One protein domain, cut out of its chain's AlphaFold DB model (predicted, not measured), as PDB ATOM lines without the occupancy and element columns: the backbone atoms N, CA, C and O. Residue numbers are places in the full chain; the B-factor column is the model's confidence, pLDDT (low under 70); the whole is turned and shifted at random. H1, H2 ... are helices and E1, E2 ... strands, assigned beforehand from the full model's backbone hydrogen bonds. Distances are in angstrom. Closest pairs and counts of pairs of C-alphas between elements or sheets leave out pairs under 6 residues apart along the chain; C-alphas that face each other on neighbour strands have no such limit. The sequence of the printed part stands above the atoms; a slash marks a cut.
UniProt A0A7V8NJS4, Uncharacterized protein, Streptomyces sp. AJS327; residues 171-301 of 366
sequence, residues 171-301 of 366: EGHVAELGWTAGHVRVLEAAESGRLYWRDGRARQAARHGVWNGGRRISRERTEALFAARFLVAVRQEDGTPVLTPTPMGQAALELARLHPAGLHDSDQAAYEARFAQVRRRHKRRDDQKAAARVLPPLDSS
ATOM      1  N   GLU A 171     142.341 107.206 118.994       96.06
ATOM      2  CA  GLU A 171     142.417 108.143 117.865       96.06
ATOM      3  C   GLU A 171     141.159 109.020 117.756       96.06
ATOM      4  O   GLU A 171     141.264 110.226 117.537       96.06
ATOM      5  N   GLY A 172     139.973 108.441 117.967       94.06
ATOM      6  CA  GLY A 172     138.706 109.172 117.876       94.06
ATOM      7  C   GLY A 172     138.423 110.123 119.046       94.06
ATOM      8  O   GLY A 172     137.843 111.186 118.835       94.06
ATOM      9  N   HIS A 173     138.821 109.768 120.273       95.00
ATOM     10  CA  HIS A 173     138.319 110.445 121.480       95.00
ATOM     11  C   HIS A 173     139.360 111.219 122.294       95.00
ATOM     12  O   HIS A 173     138.975 112.076 123.092       95.00
ATOM     13  N   VAL A 174     140.666 110.971 122.135       96.19
ATOM     14  CA  VAL A 174     141.679 111.634 122.985       96.19
ATOM     15  C   VAL A 174     141.701 113.152 122.772       96.19
ATOM     16  O   VAL A 174     141.763 113.902 123.748       96.19
ATOM     17  N   ALA A 175     141.554 113.621 121.530       94.25
ATOM     18  CA  ALA A 175     141.495 115.055 121.229       94.25
ATOM     19  C   ALA A 175     140.277 115.747 121.868       94.25
ATOM     20  O   ALA A 175     140.365 116.905 122.299       94.25
ATOM     21  N   GLU A 176     139.158 115.026 121.983       93.81
ATOM     22  CA  GLU A 176     137.900 115.523 122.549       93.81
ATOM     23  C   GLU A 176     137.965 115.718 124.066       93.81
ATOM     24  O   GLU A 176     137.220 116.535 124.604       93.81
ATOM     25  N   LEU A 177     138.888 115.042 124.763       94.38
ATOM     26  CA  LEU A 177     139.109 115.239 126.201       94.38
ATOM     27  C   LEU A 177     139.577 116.666 126.524       94.38
ATOM     28  O   LEU A 177     139.438 117.132 127.658       94.38
ATOM     29  N   GLY A 178     140.158 117.371 125.546       94.50
ATOM     30  CA  GLY A 178     140.742 118.694 125.759       94.50
ATOM     31  C   GLY A 178     141.897 118.653 126.762       94.50
ATOM     32  O   GLY A 178     142.061 119.588 127.547       94.50
ATOM     33  N   TRP A 179     142.642 117.548 126.791       96.81
ATOM     34  CA  TRP A 179     143.766 117.335 127.697       96.81
ATOM     35  C   TRP A 179     145.086 117.785 127.086       96.81
ATOM     36  O   TRP A 179     145.259 117.854 125.874       96.81
ATOM     37  N   THR A 180     146.041 118.037 127.971       97.31
ATOM     38  CA  THR A 180     147.452 118.263 127.641       97.31
ATOM     39  C   THR A 180     148.290 117.188 128.325       97.31
ATOM     40  O   THR A 180     147.823 116.548 129.274       97.31
ATOM     41  N   ALA A 181     149.560 117.036 127.943       96.88
ATOM     42  CA  ALA A 181     150.490 116.137 128.639       96.88
ATOM     43  C   ALA A 181     150.565 116.411 130.159       96.88
ATOM     44  O   ALA A 181     150.822 115.515 130.963       96.88
ATOM     45  N   GLY A 182     150.290 117.651 130.584       96.00
ATOM     46  CA  GLY A 182     150.198 118.016 131.994       96.00
ATOM     47  C   GLY A 182     149.043 117.339 132.739       96.00
ATOM     48  O   GLY A 182     149.209 117.035 133.916       96.00
ATOM     49  N   HIS A 183     147.907 117.095 132.083       97.56
ATOM     50  CA  HIS A 183     146.763 116.386 132.668       97.56
ATOM     51  C   HIS A 183     147.071 114.894 132.836       97.56
ATOM     52  O   HIS A 183     146.820 114.336 133.902       97.56
ATOM     53  N   VAL A 184     147.716 114.286 131.833       97.69
ATOM     54  CA  VAL A 184     148.175 112.889 131.883       97.69
ATOM     55  C   VAL A 184     149.094 112.665 133.087       97.69
ATOM     56  O   VAL A 184     148.814 111.803 133.913       97.69
ATOM     57  N   ARG A 185     150.103 113.524 133.293       96.25
ATOM     58  CA  ARG A 185     151.028 113.422 134.444       96.25
ATOM     59  C   ARG A 185     150.339 113.490 135.813       96.25
ATOM     60  O   ARG A 185     150.838 112.911 136.778       96.25
ATOM     61  N   VAL A 186     149.228 114.224 135.930       96.94
ATOM     62  CA  VAL A 186     148.434 114.268 137.173       96.94
ATOM     63  C   VAL A 186     147.758 112.921 137.405       96.94
ATOM     64  O   VAL A 186     147.833 112.388 138.511       96.94
ATOM     65  N   LEU A 187     147.140 112.350 136.369       97.56
ATOM     66  CA  LEU A 187     146.497 111.040 136.449       97.56
ATOM     67  C   LEU A 187     147.500 109.908 136.690       97.56
ATOM     68  O   LEU A 187     147.221 109.046 137.507       97.56
ATOM     69  N   GLU A 188     148.699 109.955 136.109       96.50
ATOM     70  CA  GLU A 188     149.782 109.002 136.413       96.50
ATOM     71  C   GLU A 188     150.241 109.088 137.882       96.50
ATOM     72  O   GLU A 188     150.534 108.085 138.543       96.50
ATOM     73  N   ALA A 189     150.296 110.302 138.442       95.06
ATOM     74  CA  ALA A 189     150.583 110.485 139.862       95.06
ATOM     75  C   ALA A 189     149.466 109.904 140.749       95.06
ATOM     76  O   ALA A 189     149.763 109.361 141.817       95.06
ATOM     77  N   ALA A 190     148.209 110.003 140.307       96.12
ATOM     78  CA  ALA A 190     147.057 109.420 140.987       96.12
ATOM     79  C   ALA A 190     147.034 107.888 140.881       96.12
ATOM     80  O   ALA A 190     146.865 107.217 141.892       96.12
ATOM     81  N   GLU A 191     147.263 107.334 139.688       96.00
ATOM     82  CA  GLU A 191     147.316 105.891 139.418       96.00
ATOM     83  C   GLU A 191     148.419 105.211 140.234       96.00
ATOM     84  O   GLU A 191     148.194 104.174 140.848       96.00
ATOM     85  N   SER A 192     149.592 105.843 140.350       93.44
ATOM     86  CA  SER A 192     150.665 105.335 141.220       93.44
ATOM     87  C   SER A 192     150.365 105.448 142.726       93.44
ATOM     88  O   SER A 192     151.219 105.120 143.553       93.44
ATOM     89  N   GLY A 193     149.185 105.950 143.108       91.44
ATOM     90  CA  GLY A 193     148.785 106.146 144.497       91.44
ATOM     91  C   GLY A 193     149.720 107.103 145.228       91.44
ATOM     92  O   GLY A 193     150.124 106.833 146.352       91.44
ATOM     93  N   ARG A 194     150.157 108.180 144.566       93.44
ATOM     94  CA  ARG A 194     151.072 109.181 145.144       93.44
ATOM     95  C   ARG A 194     150.488 110.586 145.170       93.44
ATOM     96  O   ARG A 194     151.121 111.480 145.726       93.44
ATOM     97  N   LEU A 195     149.322 110.809 144.569       95.06
ATOM     98  CA  LEU A 195     148.672 112.114 144.524       95.06
ATOM     99  C   LEU A 195     147.787 112.318 145.759       95.06
ATOM    100  O   LEU A 195     146.927 111.495 146.046       95.06
ATOM    101  N   TYR A 196     147.961 113.427 146.474       94.62
ATOM    102  CA  TYR A 196     147.154 113.750 147.655       94.62
ATOM    103  C   TYR A 196     146.960 115.262 147.822       94.62
ATOM    104  O   TYR A 196     147.727 116.066 147.276       94.62
ATOM    105  N   TRP A 197     145.930 115.659 148.574       93.25
ATOM    106  CA  TRP A 197     145.719 117.051 148.975       93.25
ATOM    107  C   TRP A 197     146.324 117.334 150.345       93.25
ATOM    108  O   TRP A 197     146.129 116.585 151.300       93.25
ATOM    109  N   ARG A 198     147.000 118.476 150.456       90.19
ATOM    110  CA  ARG A 198     147.458 119.033 151.730       90.19
ATOM    111  C   ARG A 198     147.439 120.552 151.665       90.19
ATOM    112  O   ARG A 198     147.893 121.127 150.676       90.19
ATOM    113  N   ASP A 199     146.891 121.188 152.696       86.06
ATOM    114  CA  ASP A 199     146.782 122.650 152.808       86.06
ATOM    115  C   ASP A 199     146.151 123.304 151.556       86.06
ATOM    116  O   ASP A 199     146.625 124.321 151.046       86.06
ATOM    117  N   GLY A 200     145.120 122.661 150.988       84.19
ATOM    118  CA  GLY A 200     144.432 123.125 149.773       84.19
ATOM    119  C   GLY A 200     145.250 123.018 148.478       84.19
ATOM    120  O   GLY A 200     144.921 123.671 147.488       84.19
ATOM    121  N   ARG A 201     146.340 122.236 148.458       88.44
ATOM    122  CA  ARG A 201     147.211 122.056 147.282       88.44
ATOM    123  C   ARG A 201     147.441 120.585 146.949       88.44
ATOM    124  O   ARG A 201     147.612 119.761 147.846       88.44
ATOM    125  N   ALA A 202     147.497 120.287 145.654       91.44
ATOM    126  CA  ALA A 202     147.810 118.959 145.146       91.44
ATOM    127  C   ALA A 202     149.319 118.708 145.237       91.44
ATOM    128  O   ALA A 202     150.140 119.520 144.783       91.44
ATOM    129  N   ARG A 203     149.696 117.578 145.830       93.38
ATOM    130  CA  ARG A 203     151.085 117.149 145.992       93.38
ATOM    131  C   ARG A 203     151.265 115.725 145.507       93.38
ATOM    132  O   ARG A 203     150.368 114.898 145.633       93.38
ATOM    133  N   GLN A 204     152.457 115.450 144.995       93.94
ATOM    134  CA  GLN A 204     152.896 114.097 144.698       93.94
ATOM    135  C   GLN A 204     153.945 113.654 145.703       93.94
ATOM    136  O   GLN A 204     155.030 114.239 145.782       93.94
ATOM    137  N   ALA A 205     153.607 112.602 146.438       93.00
ATOM    138  CA  ALA A 205     154.494 111.891 147.335       93.00
ATOM    139  C   ALA A 205     155.698 111.302 146.585       93.00
ATOM    140  O   ALA A 205     155.607 110.930 145.414       93.00
ATOM    141  N   ALA A 206     156.838 111.190 147.270       89.94
ATOM    142  CA  ALA A 206     158.023 110.540 146.707       89.94
ATOM    143  C   ALA A 206     157.819 109.022 146.550       89.94
ATOM    144  O   ALA A 206     158.258 108.430 145.564       89.94
ATOM    145  N   ARG A 207     157.120 108.405 147.508       88.69
ATOM    146  CA  ARG A 207     156.810 106.972 147.559       88.69
ATOM    147  C   ARG A 207     155.318 106.772 147.795       88.69
ATOM    148  O   ARG A 207     154.660 107.646 148.352       88.69
ATOM    149  N   HIS A 208     154.808 105.631 147.347       87.75
ATOM    150  CA  HIS A 208     153.451 105.200 147.659       87.75
ATOM    151  C   HIS A 208     153.268 105.112 149.185       87.75
ATOM    152  O   HIS A 208     154.185 104.673 149.878       87.75
ATOM    153  N   GLY A 209     152.128 105.579 149.699       83.12
ATOM    154  CA  GLY A 209     151.800 105.525 151.130       83.12
ATOM    155  C   GLY A 209     152.461 106.584 152.027       83.12
ATOM    156  O   GLY A 209     152.253 106.550 153.232       83.12
ATOM    157  N   VAL A 210     153.248 107.527 151.487       87.06
ATOM    158  CA  VAL A 210     153.977 108.536 152.290       87.06
ATOM    159  C   VAL A 210     153.434 109.949 152.046       87.06
ATOM    160  O   VAL A 210     153.721 110.566 151.021       87.06
ATOM    161  N   TRP A 211     152.699 110.511 153.009       85.38
ATOM    162  CA  TRP A 211     151.878 111.728 152.825       85.38
ATOM    163  C   TRP A 211     152.445 113.021 153.436       85.38
ATOM    164  O   TRP A 211     151.807 114.074 153.488       85.38
ATOM    165  N   ASN A 212     153.689 112.968 153.887       80.06
ATOM    166  CA  ASN A 212     154.324 113.973 154.736       80.06
ATOM    167  C   ASN A 212     155.200 114.962 153.940       80.06
ATOM    168  O   ASN A 212     155.748 115.900 154.519       80.06
ATOM    169  N   GLY A 213     155.290 114.822 152.612       82.00
ATOM    170  CA  GLY A 213     156.141 115.660 151.763       82.00
ATOM    171  C   GLY A 213     155.965 115.419 150.260       82.00
ATOM    172  O   GLY A 213     154.970 114.855 149.815       82.00
ATOM    173  N   GLY A 214     156.926 115.883 149.460       87.75
ATOM    174  CA  GLY A 214     156.939 115.672 148.008       87.75
ATOM    175  C   GLY A 214     156.737 116.939 147.174       87.75
ATOM    176  O   GLY A 214     156.685 118.056 147.701       87.75
ATOM    177  N   ARG A 215     156.665 116.757 145.850       91.44
ATOM    178  CA  ARG A 215     156.646 117.861 144.879       91.44
ATOM    179  C   ARG A 215     155.247 118.442 144.702       91.44
ATOM    180  O   ARG A 215     154.246 117.733 144.797       91.44
ATOM    181  N   ARG A 216     155.181 119.743 144.416       91.50
ATOM    182  CA  ARG A 216     153.924 120.417 144.061       91.50
ATOM    183  C   ARG A 216     153.506 120.006 142.649       91.50
ATOM    184  O   ARG A 216     154.344 119.972 141.751       91.50
ATOM    185  N   ILE A 217     152.221 119.721 142.473       92.44
ATOM    186  CA  ILE A 217     151.595 119.489 141.169       92.44
ATOM    187  C   ILE A 217     150.723 120.697 140.811       92.44
ATOM    188  O   ILE A 217     150.331 121.470 141.686       92.44
ATOM    189  N   SER A 218     150.453 120.888 139.514       92.12
ATOM    190  CA  SER A 218     149.540 121.933 139.049       92.12
ATOM    191  C   SER A 218     148.178 121.793 139.728       92.12
ATOM    192  O   SER A 218     147.450 120.819 139.517       92.12
ATOM    193  N   ARG A 219     147.848 122.792 140.550       92.50
ATOM    194  CA  ARG A 219     146.566 122.884 141.244       92.50
ATOM    195  C   ARG A 219     145.420 122.949 140.240       92.50
ATOM    196  O   ARG A 219     144.501 122.153 140.345       92.50
ATOM    197  N   GLU A 220     145.537 123.821 139.243       92.31
ATOM    198  CA  GLU A 220     144.497 124.068 138.238       92.31
ATOM    199  C   GLU A 220     144.128 122.797 137.467       92.31
ATOM    200  O   GLU A 220     142.955 122.447 137.381       92.31
ATOM    201  N   ARG A 221     145.124 122.042 136.979       94.44
ATOM    202  CA  ARG A 221     144.870 120.785 136.251       94.44
ATOM    203  C   ARG A 221     144.263 119.714 137.153       94.44
ATOM    204  O   ARG A 221     143.395 118.962 136.720       94.44
ATOM    205  N   THR A 222     144.699 119.655 138.411       95.69
ATOM    206  CA  THR A 222     144.161 118.691 139.381       95.69
ATOM    207  C   THR A 222     142.714 119.021 139.747       95.69
ATOM    208  O   THR A 222     141.874 118.125 139.762       95.69
ATOM    209  N   GLU A 223     142.400 120.296 139.989       94.62
ATOM    210  CA  GLU A 223     141.034 120.764 140.245       94.62
ATOM    211  C   GLU A 223     140.131 120.530 139.031       94.62
ATOM    212  O   GLU A 223     139.011 120.058 139.201       94.62
ATOM    213  N   ALA A 224     140.622 120.769 137.810       95.12
ATOM    214  CA  ALA A 224     139.870 120.508 136.584       95.12
ATOM    215  C   ALA A 224     139.527 119.016 136.414       95.12
ATOM    216  O   ALA A 224     138.376 118.674 136.137       95.12
ATOM    217  N   LEU A 225     140.496 118.118 136.635       97.06
ATOM    218  CA  LEU A 225     140.284 116.664 136.573       97.06
ATOM    219  C   LEU A 225     139.344 116.159 137.674       97.06
ATOM    220  O   LEU A 225     138.516 115.279 137.430       97.06
ATOM    221  N   PHE A 226     139.449 116.727 138.876       95.88
ATOM    222  CA  PHE A 226     138.557 116.420 139.990       95.88
ATOM    223  C   PHE A 226     137.123 116.896 139.712       95.88
ATOM    224  O   PHE A 226     136.178 116.121 139.848       95.88
ATOM    225  N   ALA A 227     136.951 118.133 139.237       95.31
ATOM    226  CA  ALA A 227     135.648 118.697 138.882       95.31
ATOM    227  C   ALA A 227     134.959 117.911 137.753       95.31
ATOM    228  O   ALA A 227     133.748 117.695 137.799       95.31
ATOM    229  N   ALA A 228     135.730 117.423 136.777       95.62
ATOM    230  CA  ALA A 228     135.238 116.578 135.691       95.62
ATOM    231  C   ALA A 228     135.102 115.086 136.060       95.62
ATOM    232  O   ALA A 228     134.765 114.271 135.202       95.62
ATOM    233  N   ARG A 229     135.306 114.716 137.334       96.62
ATOM    234  CA  ARG A 229     135.137 113.351 137.875       96.62
ATOM    235  C   ARG A 229     136.088 112.299 137.292       96.62
ATOM    236  O   ARG A 229     135.811 111.102 137.376       96.62
ATOM    237  N   PHE A 230     137.222 112.714 136.735       97.56
ATOM    238  CA  PHE A 230     138.307 111.789 136.387       97.56
ATOM    239  C   PHE A 230     139.095 111.347 137.627       97.56
ATOM    240  O   PHE A 230     139.685 110.271 137.632       97.56
ATOM    241  N   LEU A 231     139.064 112.151 138.691       97.81
ATOM    242  CA  LEU A 231     139.659 111.846 139.990       97.81
ATOM    243  C   LEU A 231     138.587 111.809 141.080       97.81
ATOM    244  O   LEU A 231     137.602 112.546 141.019       97.81
ATOM    245  N   VAL A 232     138.826 111.002 142.109       96.62
ATOM    246  CA  VAL A 232     138.058 110.981 143.356       96.62
ATOM    247  C   VAL A 232     139.006 111.085 144.549       96.62
ATOM    248  O   VAL A 232     140.142 110.618 144.496       96.62
ATOM    249  N   ALA A 233     138.553 111.736 145.619       95.12
ATOM    250  CA  ALA A 233     139.302 111.855 146.862       95.12
ATOM    251  C   ALA A 233     138.852 110.767 147.836       95.12
ATOM    252  O   ALA A 233     137.681 110.708 148.203       95.12
ATOM    253  N   VAL A 234     139.797 109.943 148.273       93.19
ATOM    254  CA  VAL A 234     139.612 108.897 149.277       93.19
ATOM    255  C   VAL A 234     140.380 109.315 150.523       93.19
ATOM    256  O   VAL A 234     141.569 109.632 150.448       93.19
ATOM    257  N   ARG A 235     139.705 109.380 151.674       91.94
ATOM    258  CA  ARG A 235     140.370 109.685 152.946       91.94
ATOM    259  C   ARG A 235     141.089 108.444 153.456       91.94
ATOM    260  O   ARG A 235     140.476 107.388 153.545       91.94
ATOM    261  N   GLN A 236     142.363 108.606 153.785       88.69
ATOM    262  CA  GLN A 236     143.153 107.594 154.481       88.69
ATOM    263  C   GLN A 236     142.887 107.632 155.989       88.69
ATOM    264  O   GLN A 236     142.283 108.584 156.489       88.69
ATOM    265  N   GLU A 237     143.382 106.619 156.701       84.56
ATOM    266  CA  GLU A 237     143.285 106.499 158.164       84.56
ATOM    267  C   GLU A 237     143.850 107.734 158.883       84.56
ATOM    268  O   GLU A 237     143.205 108.285 159.772       84.56
ATOM    269  N   ASP A 238     144.969 108.275 158.388       83.25
ATOM    270  CA  ASP A 238     145.599 109.506 158.891       83.25
ATOM    271  C   ASP A 238     144.817 110.796 158.547       83.25
ATOM    272  O   ASP A 238     145.336 111.910 158.641       83.25
ATOM    273  N   GLY A 239     143.589 110.676 158.031       84.75
ATOM    274  CA  GLY A 239     142.740 111.787 157.595       84.75
ATOM    275  C   GLY A 239     143.187 112.460 156.295       84.75
ATOM    276  O   GLY A 239     142.514 113.377 155.813       84.75
ATOM    277  N   THR A 240     144.292 112.009 155.691       89.38
ATOM    278  CA  THR A 240     144.826 112.612 154.468       89.38
ATOM    279  C   THR A 240     143.976 112.231 153.247       89.38
ATOM    280  O   THR A 240     143.804 111.045 152.963       89.38
ATOM    281  N   PRO A 241     143.446 113.208 152.488       93.31
ATOM    282  CA  PRO A 241     142.731 112.955 151.235       93.31
ATOM    283  C   PRO A 241     143.689 112.586 150.088       93.31
ATOM    284  O   PRO A 241     144.376 113.444 149.527       93.31
ATOM    285  N   VAL A 242     143.697 111.315 149.698       94.69
ATOM    286  CA  VAL A 242     144.440 110.787 148.544       94.69
ATOM    287  C   VAL A 242     143.557 110.835 147.302       94.69
ATOM    288  O   VAL A 242     142.380 110.489 147.349       94.69
ATOM    289  N   LEU A 243     144.113 111.283 146.181       95.69
ATOM    290  CA  LEU A 243     143.416 111.335 144.903       95.69
ATOM    291  C   LEU A 243     143.709 110.081 144.086       95.69
ATOM    292  O   LEU A 243     144.867 109.783 143.800       95.69
ATOM    293  N   THR A 244     142.651 109.396 143.665       96.31
ATOM    294  CA  THR A 244     142.721 108.187 142.838       96.31
ATOM    295  C   THR A 244     141.928 108.376 141.541       96.31
ATOM    296  O   THR A 244     140.948 109.133 141.533       96.31
ATOM    297  N   PRO A 245     142.337 107.749 140.422       97.25
ATOM    298  CA  PRO A 245     141.548 107.756 139.196       97.25
ATOM    299  C   PRO A 245     140.204 107.059 139.412       97.25
ATOM    300  O   PRO A 245     140.129 105.992 140.017       97.25
ATOM    301  N   THR A 246     139.129 107.640 138.884       96.81
ATOM    302  CA  THR A 246     137.860 106.910 138.741       96.81
ATOM    303  C   THR A 246     137.974 105.894 137.598       96.81
ATOM    304  O   THR A 246     138.884 106.020 136.780       96.81
ATOM    305  N   PRO A 247     137.043 104.934 137.430       95.12
ATOM    306  CA  PRO A 247     137.057 104.042 136.263       95.12
ATOM    307  C   PRO A 247     137.073 104.795 134.920       95.12
ATOM    308  O   PRO A 247     137.742 104.390 133.975       95.12
ATOM    309  N   MET A 248     136.390 105.944 134.857       95.94
ATOM    310  CA  MET A 248     136.436 106.845 133.702       95.94
ATOM    311  C   MET A 248     137.805 107.522 133.555       95.94
ATOM    312  O   MET A 248     138.312 107.621 132.441       95.94
ATOM    313  N   GLY A 249     138.402 107.975 134.664       96.81
ATOM    314  CA  GLY A 249     139.771 108.499 134.712       96.81
ATOM    315  C   GLY A 249     140.809 107.499 134.227       96.81
ATOM    316  O   GLY A 249     141.669 107.864 133.433       96.81
ATOM    317  N   GLN A 250     140.680 106.241 134.645       96.81
ATOM    318  CA  GLN A 250     141.563 105.160 134.237       96.81
ATOM    319  C   GLN A 250     141.430 104.873 132.738       96.81
ATOM    320  O   GLN A 250     142.431 104.871 132.032       96.81
ATOM    321  N   ALA A 251     140.206 104.713 132.225       96.56
ATOM    322  CA  ALA A 251     139.982 104.495 130.794       96.56
ATOM    323  C   ALA A 251     140.528 105.653 129.940       96.56
ATOM    324  O   ALA A 251     141.207 105.426 128.942       96.56
ATOM    325  N   ALA A 252     140.281 106.901 130.347       97.38
ATOM    326  CA  ALA A 252     140.776 108.073 129.631       97.38
ATOM    327  C   ALA A 252     142.313 108.196 129.680       97.38
ATOM    328  O   ALA A 252     142.919 108.572 128.678       97.38
ATOM    329  N   LEU A 253     142.949 107.843 130.805       97.69
ATOM    330  CA  LEU A 253     144.410 107.779 130.923       97.69
ATOM    331  C   LEU A 253     145.006 106.746 129.956       97.69
ATOM    332  O   LEU A 253     145.961 107.046 129.246       97.69
ATOM    333  N   GLU A 254     144.426 105.551 129.906       97.00
ATOM    334  CA  GLU A 254     144.882 104.468 129.032       97.00
ATOM    335  C   GLU A 254     144.720 104.816 127.547       97.00
ATOM    336  O   GLU A 254     145.648 104.632 126.762       97.00
ATOM    337  N   LEU A 255     143.590 105.411 127.154       97.56
ATOM    338  CA  LEU A 255     143.403 105.911 125.787       97.56
ATOM    339  C   LEU A 255     144.427 107.006 125.444       97.56
ATOM    340  O   LEU A 255     145.033 106.969 124.375       97.56
ATOM    341  N   ALA A 256     144.691 107.940 126.362       97.50
ATOM    342  CA  ALA A 256     145.694 108.985 126.158       97.50
ATOM    343  C   ALA A 256     147.123 108.426 126.003       97.50
ATOM    344  O   ALA A 256     147.921 108.999 125.261       97.50
ATOM    345  N   ARG A 257     147.451 107.305 126.662       97.00
ATOM    346  CA  ARG A 257     148.730 106.591 126.484       97.00
ATOM    347  C   ARG A 257     148.841 105.923 125.117       97.00
ATOM    348  O   ARG A 257     149.925 105.917 124.542       97.00
ATOM    349  N   LEU A 258     147.739 105.374 124.603       97.06
ATOM    350  CA  LEU A 258     147.697 104.745 123.279       97.06
ATOM    351  C   LEU A 258     147.820 105.765 122.141       97.06
ATOM    352  O   LEU A 258     148.394 105.443 121.104       97.06
ATOM    353  N   HIS A 259     147.307 106.984 122.331       97.31
ATOM    354  CA  HIS A 259     147.344 108.034 121.314       97.31
ATOM    355  C   HIS A 259     147.816 109.390 121.878       97.31
ATOM    356  O   HIS A 259     147.035 110.341 121.972       97.31
ATOM    357  N   PRO A 260     149.111 109.529 122.228       96.56
ATOM    358  CA  PRO A 260     149.647 110.768 122.795       96.56
ATOM    359  C   PRO A 260     149.608 111.943 121.809       96.56
ATOM    360  O   PRO A 260     149.539 113.091 122.239       96.56
ATOM    361  N   ALA A 261     149.609 111.667 120.499       96.00
ATOM    362  CA  ALA A 261     149.492 112.675 119.446       96.00
ATOM    363  C   ALA A 261     148.134 113.402 119.441       96.00
ATOM    364  O   ALA A 261     148.033 114.496 118.894       96.00
ATOM    365  N   GLY A 262     147.100 112.828 120.069       94.31
ATOM    366  CA  GLY A 262     145.799 113.478 120.230       94.31
ATOM    367  C   GLY A 262     145.748 114.486 121.380       94.31
ATOM    368  O   GLY A 262     144.728 115.148 121.562       94.31
ATOM    369  N   LEU A 263     146.804 114.594 122.192       97.38
ATOM    370  CA  LEU A 263     146.878 115.576 123.270       97.38
ATOM    371  C   LEU A 263     147.223 116.955 122.709       97.38
ATOM    372  O   LEU A 263     148.040 117.091 121.806       97.38
ATOM    373  N   HIS A 264     146.646 117.995 123.301       97.00
ATOM    374  CA  HIS A 264     146.936 119.368 122.901       97.00
ATOM    375  C   HIS A 264     148.314 119.803 123.414       97.00
ATOM    376  O   HIS A 264     148.653 119.583 124.583       97.00
ATOM    377  N   ASP A 265     149.071 120.494 122.560       94.88
ATOM    378  CA  ASP A 265     150.437 120.951 122.858       94.88
ATOM    379  C   ASP A 265     150.501 121.967 124.006       94.88
ATOM    380  O   ASP A 265     151.487 122.053 124.741       94.88
ATOM    381  N   SER A 266     149.438 122.759 124.177       95.19
ATOM    382  CA  SER A 266     149.361 123.810 125.188       95.19
ATOM    383  C   SER A 266     147.975 123.907 125.816       95.19
ATOM    384  O   SER A 266     146.964 123.539 125.216       95.19
ATOM    385  N   ASP A 267     147.915 124.456 127.033       93.44
ATOM    386  CA  ASP A 267     146.640 124.687 127.721       93.44
ATOM    387  C   ASP A 267     145.764 125.703 126.955       93.44
ATOM    388  O   ASP A 267     144.535 125.617 127.011       93.44
ATOM    389  N   GLN A 268     146.382 126.613 126.185       94.94
ATOM    390  CA  GLN A 268     145.685 127.550 125.299       94.94
ATOM    391  C   GLN A 268     145.004 126.821 124.136       94.94
ATOM    392  O   GLN A 268     143.806 127.005 123.935       94.94
ATOM    393  N   ALA A 269     145.728 125.952 123.421       95.31
ATOM    394  CA  ALA A 269     145.164 125.158 122.326       95.31
ATOM    395  C   ALA A 269     144.020 124.255 122.819       95.31
ATOM    396  O   ALA A 269     142.941 124.220 122.227       95.31
ATOM    397  N   ALA A 270     144.211 123.619 123.980       95.50
ATOM    398  CA  ALA A 270     143.176 122.817 124.624       95.50
ATOM    399  C   ALA A 270     141.920 123.644 124.957       95.50
ATOM    400  O   ALA A 270     140.793 123.194 124.743       95.50
ATOM    401  N   TYR A 271     142.099 124.860 125.484       95.19
ATOM    402  CA  TYR A 271     140.994 125.772 125.772       95.19
ATOM    403  C   TYR A 271     140.274 126.227 124.498       95.19
ATOM    404  O   TYR A 271     139.044 126.232 124.469       95.19
ATOM    405  N   GLU A 272     141.007 126.583 123.446       95.19
ATOM    406  CA  GLU A 272     140.439 127.018 122.168       95.19
ATOM    407  C   GLU A 272     139.626 125.910 121.493       95.19
ATOM    408  O   GLU A 272     138.513 126.174 121.031       95.19
ATOM    409  N   ALA A 273     140.117 124.668 121.518       93.50
ATOM    410  CA  ALA A 273     139.392 123.506 121.015       93.50
ATOM    411  C   ALA A 273     138.056 123.310 121.754       93.50
ATOM    412  O   ALA A 273     136.995 123.213 121.128       93.50
ATOM    413  N   ARG A 274     138.073 123.357 123.096       94.38
ATOM    414  CA  ARG A 274     136.843 123.288 123.905       94.38
ATOM    415  C   ARG A 274     135.916 124.468 123.626       94.38
ATOM    416  O   ARG A 274     134.708 124.282 123.476       94.38
ATOM    417  N   PHE A 275     136.461 125.680 123.508       93.75
ATOM    418  CA  PHE A 275     135.685 126.880 123.200       93.75
ATOM    419  C   PHE A 275     134.986 126.768 121.838       93.75
ATOM    420  O   PHE A 275     133.800 127.085 121.729       93.75
ATOM    421  N   ALA A 276     135.671 126.253 120.813       92.19
ATOM    422  CA  ALA A 276     135.093 126.010 119.493       92.19
ATOM    423  C   ALA A 276     133.919 125.016 119.548       92.19
ATOM    424  O   ALA A 276     132.886 125.254 118.912       92.19
ATOM    425  N   GLN A 277     134.040 123.958 120.357       88.88
ATOM    426  CA  GLN A 277     133.004 122.939 120.537       88.88
ATOM    427  C   GLN A 277     131.740 123.496 121.221       88.88
ATOM    428  O   GLN A 277     130.617 123.197 120.806       88.88
ATOM    429  N   VAL A 278     131.898 124.346 122.243       91.38
ATOM    430  CA  VAL A 278     130.765 124.902 123.013       91.38
ATOM    431  C   VAL A 278     130.162 126.166 122.395       91.38
ATOM    432  O   VAL A 278     129.021 126.509 122.711       91.38
ATOM    433  N   ARG A 279     130.867 126.841 121.474       89.44
ATOM    434  CA  ARG A 279     130.423 128.102 120.846       89.44
ATOM    435  C   ARG A 279     129.041 128.003 120.199       89.44
ATOM    436  O   ARG A 279     128.279 128.960 120.244       89.44
ATOM    437  N   ARG A 280     128.710 126.852 119.603       84.38
ATOM    438  CA  ARG A 280     127.398 126.614 118.970       84.38
ATOM    439  C   ARG A 280     126.304 126.196 119.962       84.38
ATOM    440  O   ARG A 280     125.134 126.229 119.604       84.38
ATOM    441  N   ARG A 281     126.673 125.798 121.185       86.00
ATOM    442  CA  ARG A 281     125.751 125.259 122.201       86.00
ATOM    443  C   ARG A 281     125.199 126.327 123.148       86.00
ATOM    444  O   ARG A 281     124.088 126.173 123.642       86.00
ATOM    445  N   HIS A 282     125.933 127.417 123.380       88.50
ATOM    446  CA  HIS A 282     125.526 128.487 124.300       88.50
ATOM    447  C   HIS A 282     125.299 129.818 123.578       88.50
ATOM    448  O   HIS A 282     126.089 130.207 122.720       88.50
ATOM    449  N   LYS A 283     124.239 130.547 123.964       86.69
ATOM    450  CA  LYS A 283     123.872 131.842 123.357       86.69
ATOM    451  C   LYS A 283     124.722 133.015 123.862       86.69
ATOM    452  O   LYS A 283     125.026 133.911 123.082       86.69
ATOM    453  N   ARG A 284     125.087 133.041 125.151       92.81
ATOM    454  CA  ARG A 284     125.874 134.133 125.750       92.81
ATOM    455  C   ARG A 284     127.362 133.800 125.752       92.81
ATOM    456  O   ARG A 284     127.754 132.666 126.008       92.81
ATOM    457  N   ARG A 285     128.200 134.813 125.516       92.00
ATOM    458  CA  ARG A 285     129.664 134.661 125.470       92.00
ATOM    459  C   ARG A 285     130.258 134.227 126.812       92.00
ATOM    460  O   ARG A 285     131.215 133.456 126.821       92.00
ATOM    461  N   ASP A 286     129.708 134.700 127.926       93.62
ATOM    462  CA  ASP A 286     130.208 134.335 129.256       93.62
ATOM    463  C   ASP A 286     129.915 132.869 129.584       93.62
ATOM    464  O   ASP A 286     130.807 132.173 130.066       93.62
ATOM    465  N   ASP A 287     128.745 132.360 129.188       92.62
ATOM    466  CA  ASP A 287     128.399 130.939 129.306       92.62
ATOM    467  C   ASP A 287     129.335 130.066 128.458       92.62
ATOM    468  O   ASP A 287     129.798 129.025 128.917       92.62
ATOM    469  N   GLN A 288     129.684 130.507 127.240       92.75
ATOM    470  CA  GLN A 288     130.656 129.808 126.385       92.75
ATOM    471  C   GLN A 288     132.039 129.731 127.045       92.75
ATOM    472  O   GLN A 288     132.669 128.675 127.045       92.75
ATOM    473  N   LYS A 289     132.519 130.838 127.629       93.12
ATOM    474  CA  LYS A 289     133.805 130.871 128.346       93.12
ATOM    475  C   LYS A 289     133.773 129.989 129.592       93.12
ATOM    476  O   LYS A 289     134.739 129.278 129.849       93.12
ATOM    477  N   ALA A 290     132.681 130.032 130.356       91.44
ATOM    478  CA  ALA A 290     132.503 129.205 131.544       91.44
ATOM    479  C   ALA A 290     132.491 127.714 131.180       91.44
ATOM    480  O   ALA A 290     133.228 126.939 131.785       91.44
ATOM    481  N   ALA A 291     131.752 127.328 130.138       90.88
ATOM    482  CA  ALA A 291     131.717 125.956 129.638       90.88
ATOM    483  C   ALA A 291     133.090 125.486 129.127       90.88
ATOM    484  O   ALA A 291     133.514 124.382 129.448       90.88
ATOM    485  N   ALA A 292     133.834 126.334 128.409       93.25
ATOM    486  CA  ALA A 292     135.166 125.997 127.892       93.25
ATOM    487  C   ALA A 292     136.245 125.832 128.983       93.25
ATOM    488  O   ALA A 292     137.291 125.221 128.742       93.25
ATOM    489  N   ARG A 293     136.021 126.372 130.189       91.62
ATOM    490  CA  ARG A 293     136.907 126.159 131.348       91.62
ATOM    491  C   ARG A 293     136.733 124.779 131.980       91.62
ATOM    492  O   ARG A 293     137.648 124.321 132.656       91.62
ATOM    493  N   VAL A 294     135.591 124.129 131.770       92.88
ATOM    494  CA  VAL A 294     135.309 122.797 132.311       92.88
ATOM    495  C   VAL A 294     135.849 121.738 131.351       92.88
ATOM    496  O   VAL A 294     135.696 121.858 130.135       92.88
ATOM    497  N   LEU A 295     136.492 120.700 131.892       95.44
ATOM    498  CA  LEU A 295     136.905 119.556 131.083       95.44
ATOM    499  C   LEU A 295     135.679 118.709 130.714       95.44
ATOM    500  O   LEU A 295     134.873 118.397 131.598       95.44
ATOM    501  N   PRO A 296     135.526 118.319 129.439       93.12
ATOM    502  CA  PRO A 296     134.483 117.389 129.043       93.12
ATOM    503  C   PRO A 296     134.735 116.013 129.682       93.12
ATOM    504  O   PRO A 296     135.891 115.617 129.858       93.12
ATOM    505  N   PRO A 297     133.676 115.270 130.047       93.50
ATOM    506  CA  PRO A 297     133.824 113.874 130.441       93.50
ATOM    507  C   PRO A 297     134.253 113.026 129.236       93.50
ATOM    508  O   PRO A 297     134.049 113.424 128.089       93.50
ATOM    509  N   LEU A 298     134.791 111.829 129.494       93.81
ATOM    510  CA  LEU A 298     135.020 110.844 128.431       93.81
ATOM    511  C   LEU A 298     133.689 110.506 127.746       93.81
ATOM    512  O   LEU A 298     132.672 110.330 128.431       93.81
ATOM    513  N   ASP A 299     133.710 110.385 126.417       93.56
ATOM    514  CA  ASP A 299     132.514 110.048 125.654       93.56
ATOM    515  C   ASP A 299     131.877 108.741 126.148       93.56
ATOM    516  O   ASP A 299     132.543 107.782 126.555       93.56
ATOM    517  N   SER A 300     130.545 108.706 126.133       89.94
ATOM    518  CA  SER A 300     129.789 107.579 126.675       89.94
ATOM    519  C   SER A 300     130.036 106.272 125.914       89.94
ATOM    520  O   SER A 300     129.968 105.207 126.532       89.94
ATOM    521  N   SER A 301     130.327 106.344 124.611       90.25
ATOM    522  CA  SER A 301     130.648 105.180 123.784       90.25
ATOM    523  C   SER A 301     132.036 104.644 124.129       90.25
ATOM    524  O   SER A 301     132.147 103.476 124.499       90.25
TER     525      SER A 301
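This is residues 171 to 301 of the 366 residues of an uncharacterized protein of Streptomyces sp. AJS327 (UniProt A0A7V8NJS4). Two antiparallel hairpins, E1 with E2 and E3 with E4, meet along E1 and E4 at one end of the domain; H1, H2 and H3 pack at an end of these hairpins, and a crossed pair of helices, H4 and H5, forms a separate small part at the opposite end of the longest axis. A long loop, residues 205 to 218, swings out at the hairpin end before the chain returns to H2. The printed part has 131 residues, with five named helices and four named strands in the order H1 E1 E2 H2 E3 E4 H3 H4 H5, of mixed class. The whole is compact, with a radius of gyration of the C-alphas of 15.3 A and spans of 47 by 32 by 25 A.

H1, residues 181 to 191, begins at C-alpha 181 (150.490, 116.137, 128.639) and is 15.2 A long. E1 is residues 195 to 198 and E2 residues 201 to 204, each 10.1 A. H2, residues 219 to 227, is 11.9 A. E3, residues 231 to 235, and E4, residues 241 to 245, are each 13.2 A; C-alpha 241 is at (142.731, 112.955, 151.235). H3, residues 247 to 258, is 16.8 A, H4, residues 267 to 278, is 16.6 A, and H5, residues 285 to 293, is 12.6 A, ending at C-alpha 293 (136.907, 126.159, 131.348).

H1 touches H2 at a steep tilt of 66 degrees, the same way, with the C-alphas of His 183 and Arg 221 closest at 6.0 A. H1 touches H3 at a steep tilt of 51 degrees, opposite ways, closest at Val 184 and Leu 253, C-alphas 6.4 A apart. The closest C-alphas of H1 and E4, those of Ala 190 and Thr 244, are 4.9 A apart. In the hairpin E3 and E4, N 234 and O 242 are within hydrogen-bond range at 2.8 A; in the hairpin E1 and E2, N 196 and O 203 are at 2.9 A. The closest C-alphas of E1 and E4, Tyr 196 and Val 242, are 4.1 A apart. Residues 203 to 204 of E2 also pair antiparallel with residues 215 to 216. H4 touches H5 at a steep tilt of 54 degrees, opposite ways, with the C-alphas of Phe 275 and Ala 292 closest at 4.8 A. H5 and H2 are only just apart, at 8.3 A. In H1, H2, H3, H4 and H5 every O i to N i+4 pair is within hydrogen-bond range.

The two C-alphas farthest apart, those of Arg 207 and Lys 283, are 47.8 A apart. The printed part has no cut, and the link from E2 to H2 is long, with 14 residues. The mean pLDDT of the printed part is 93.2, and no printed residue is under 70.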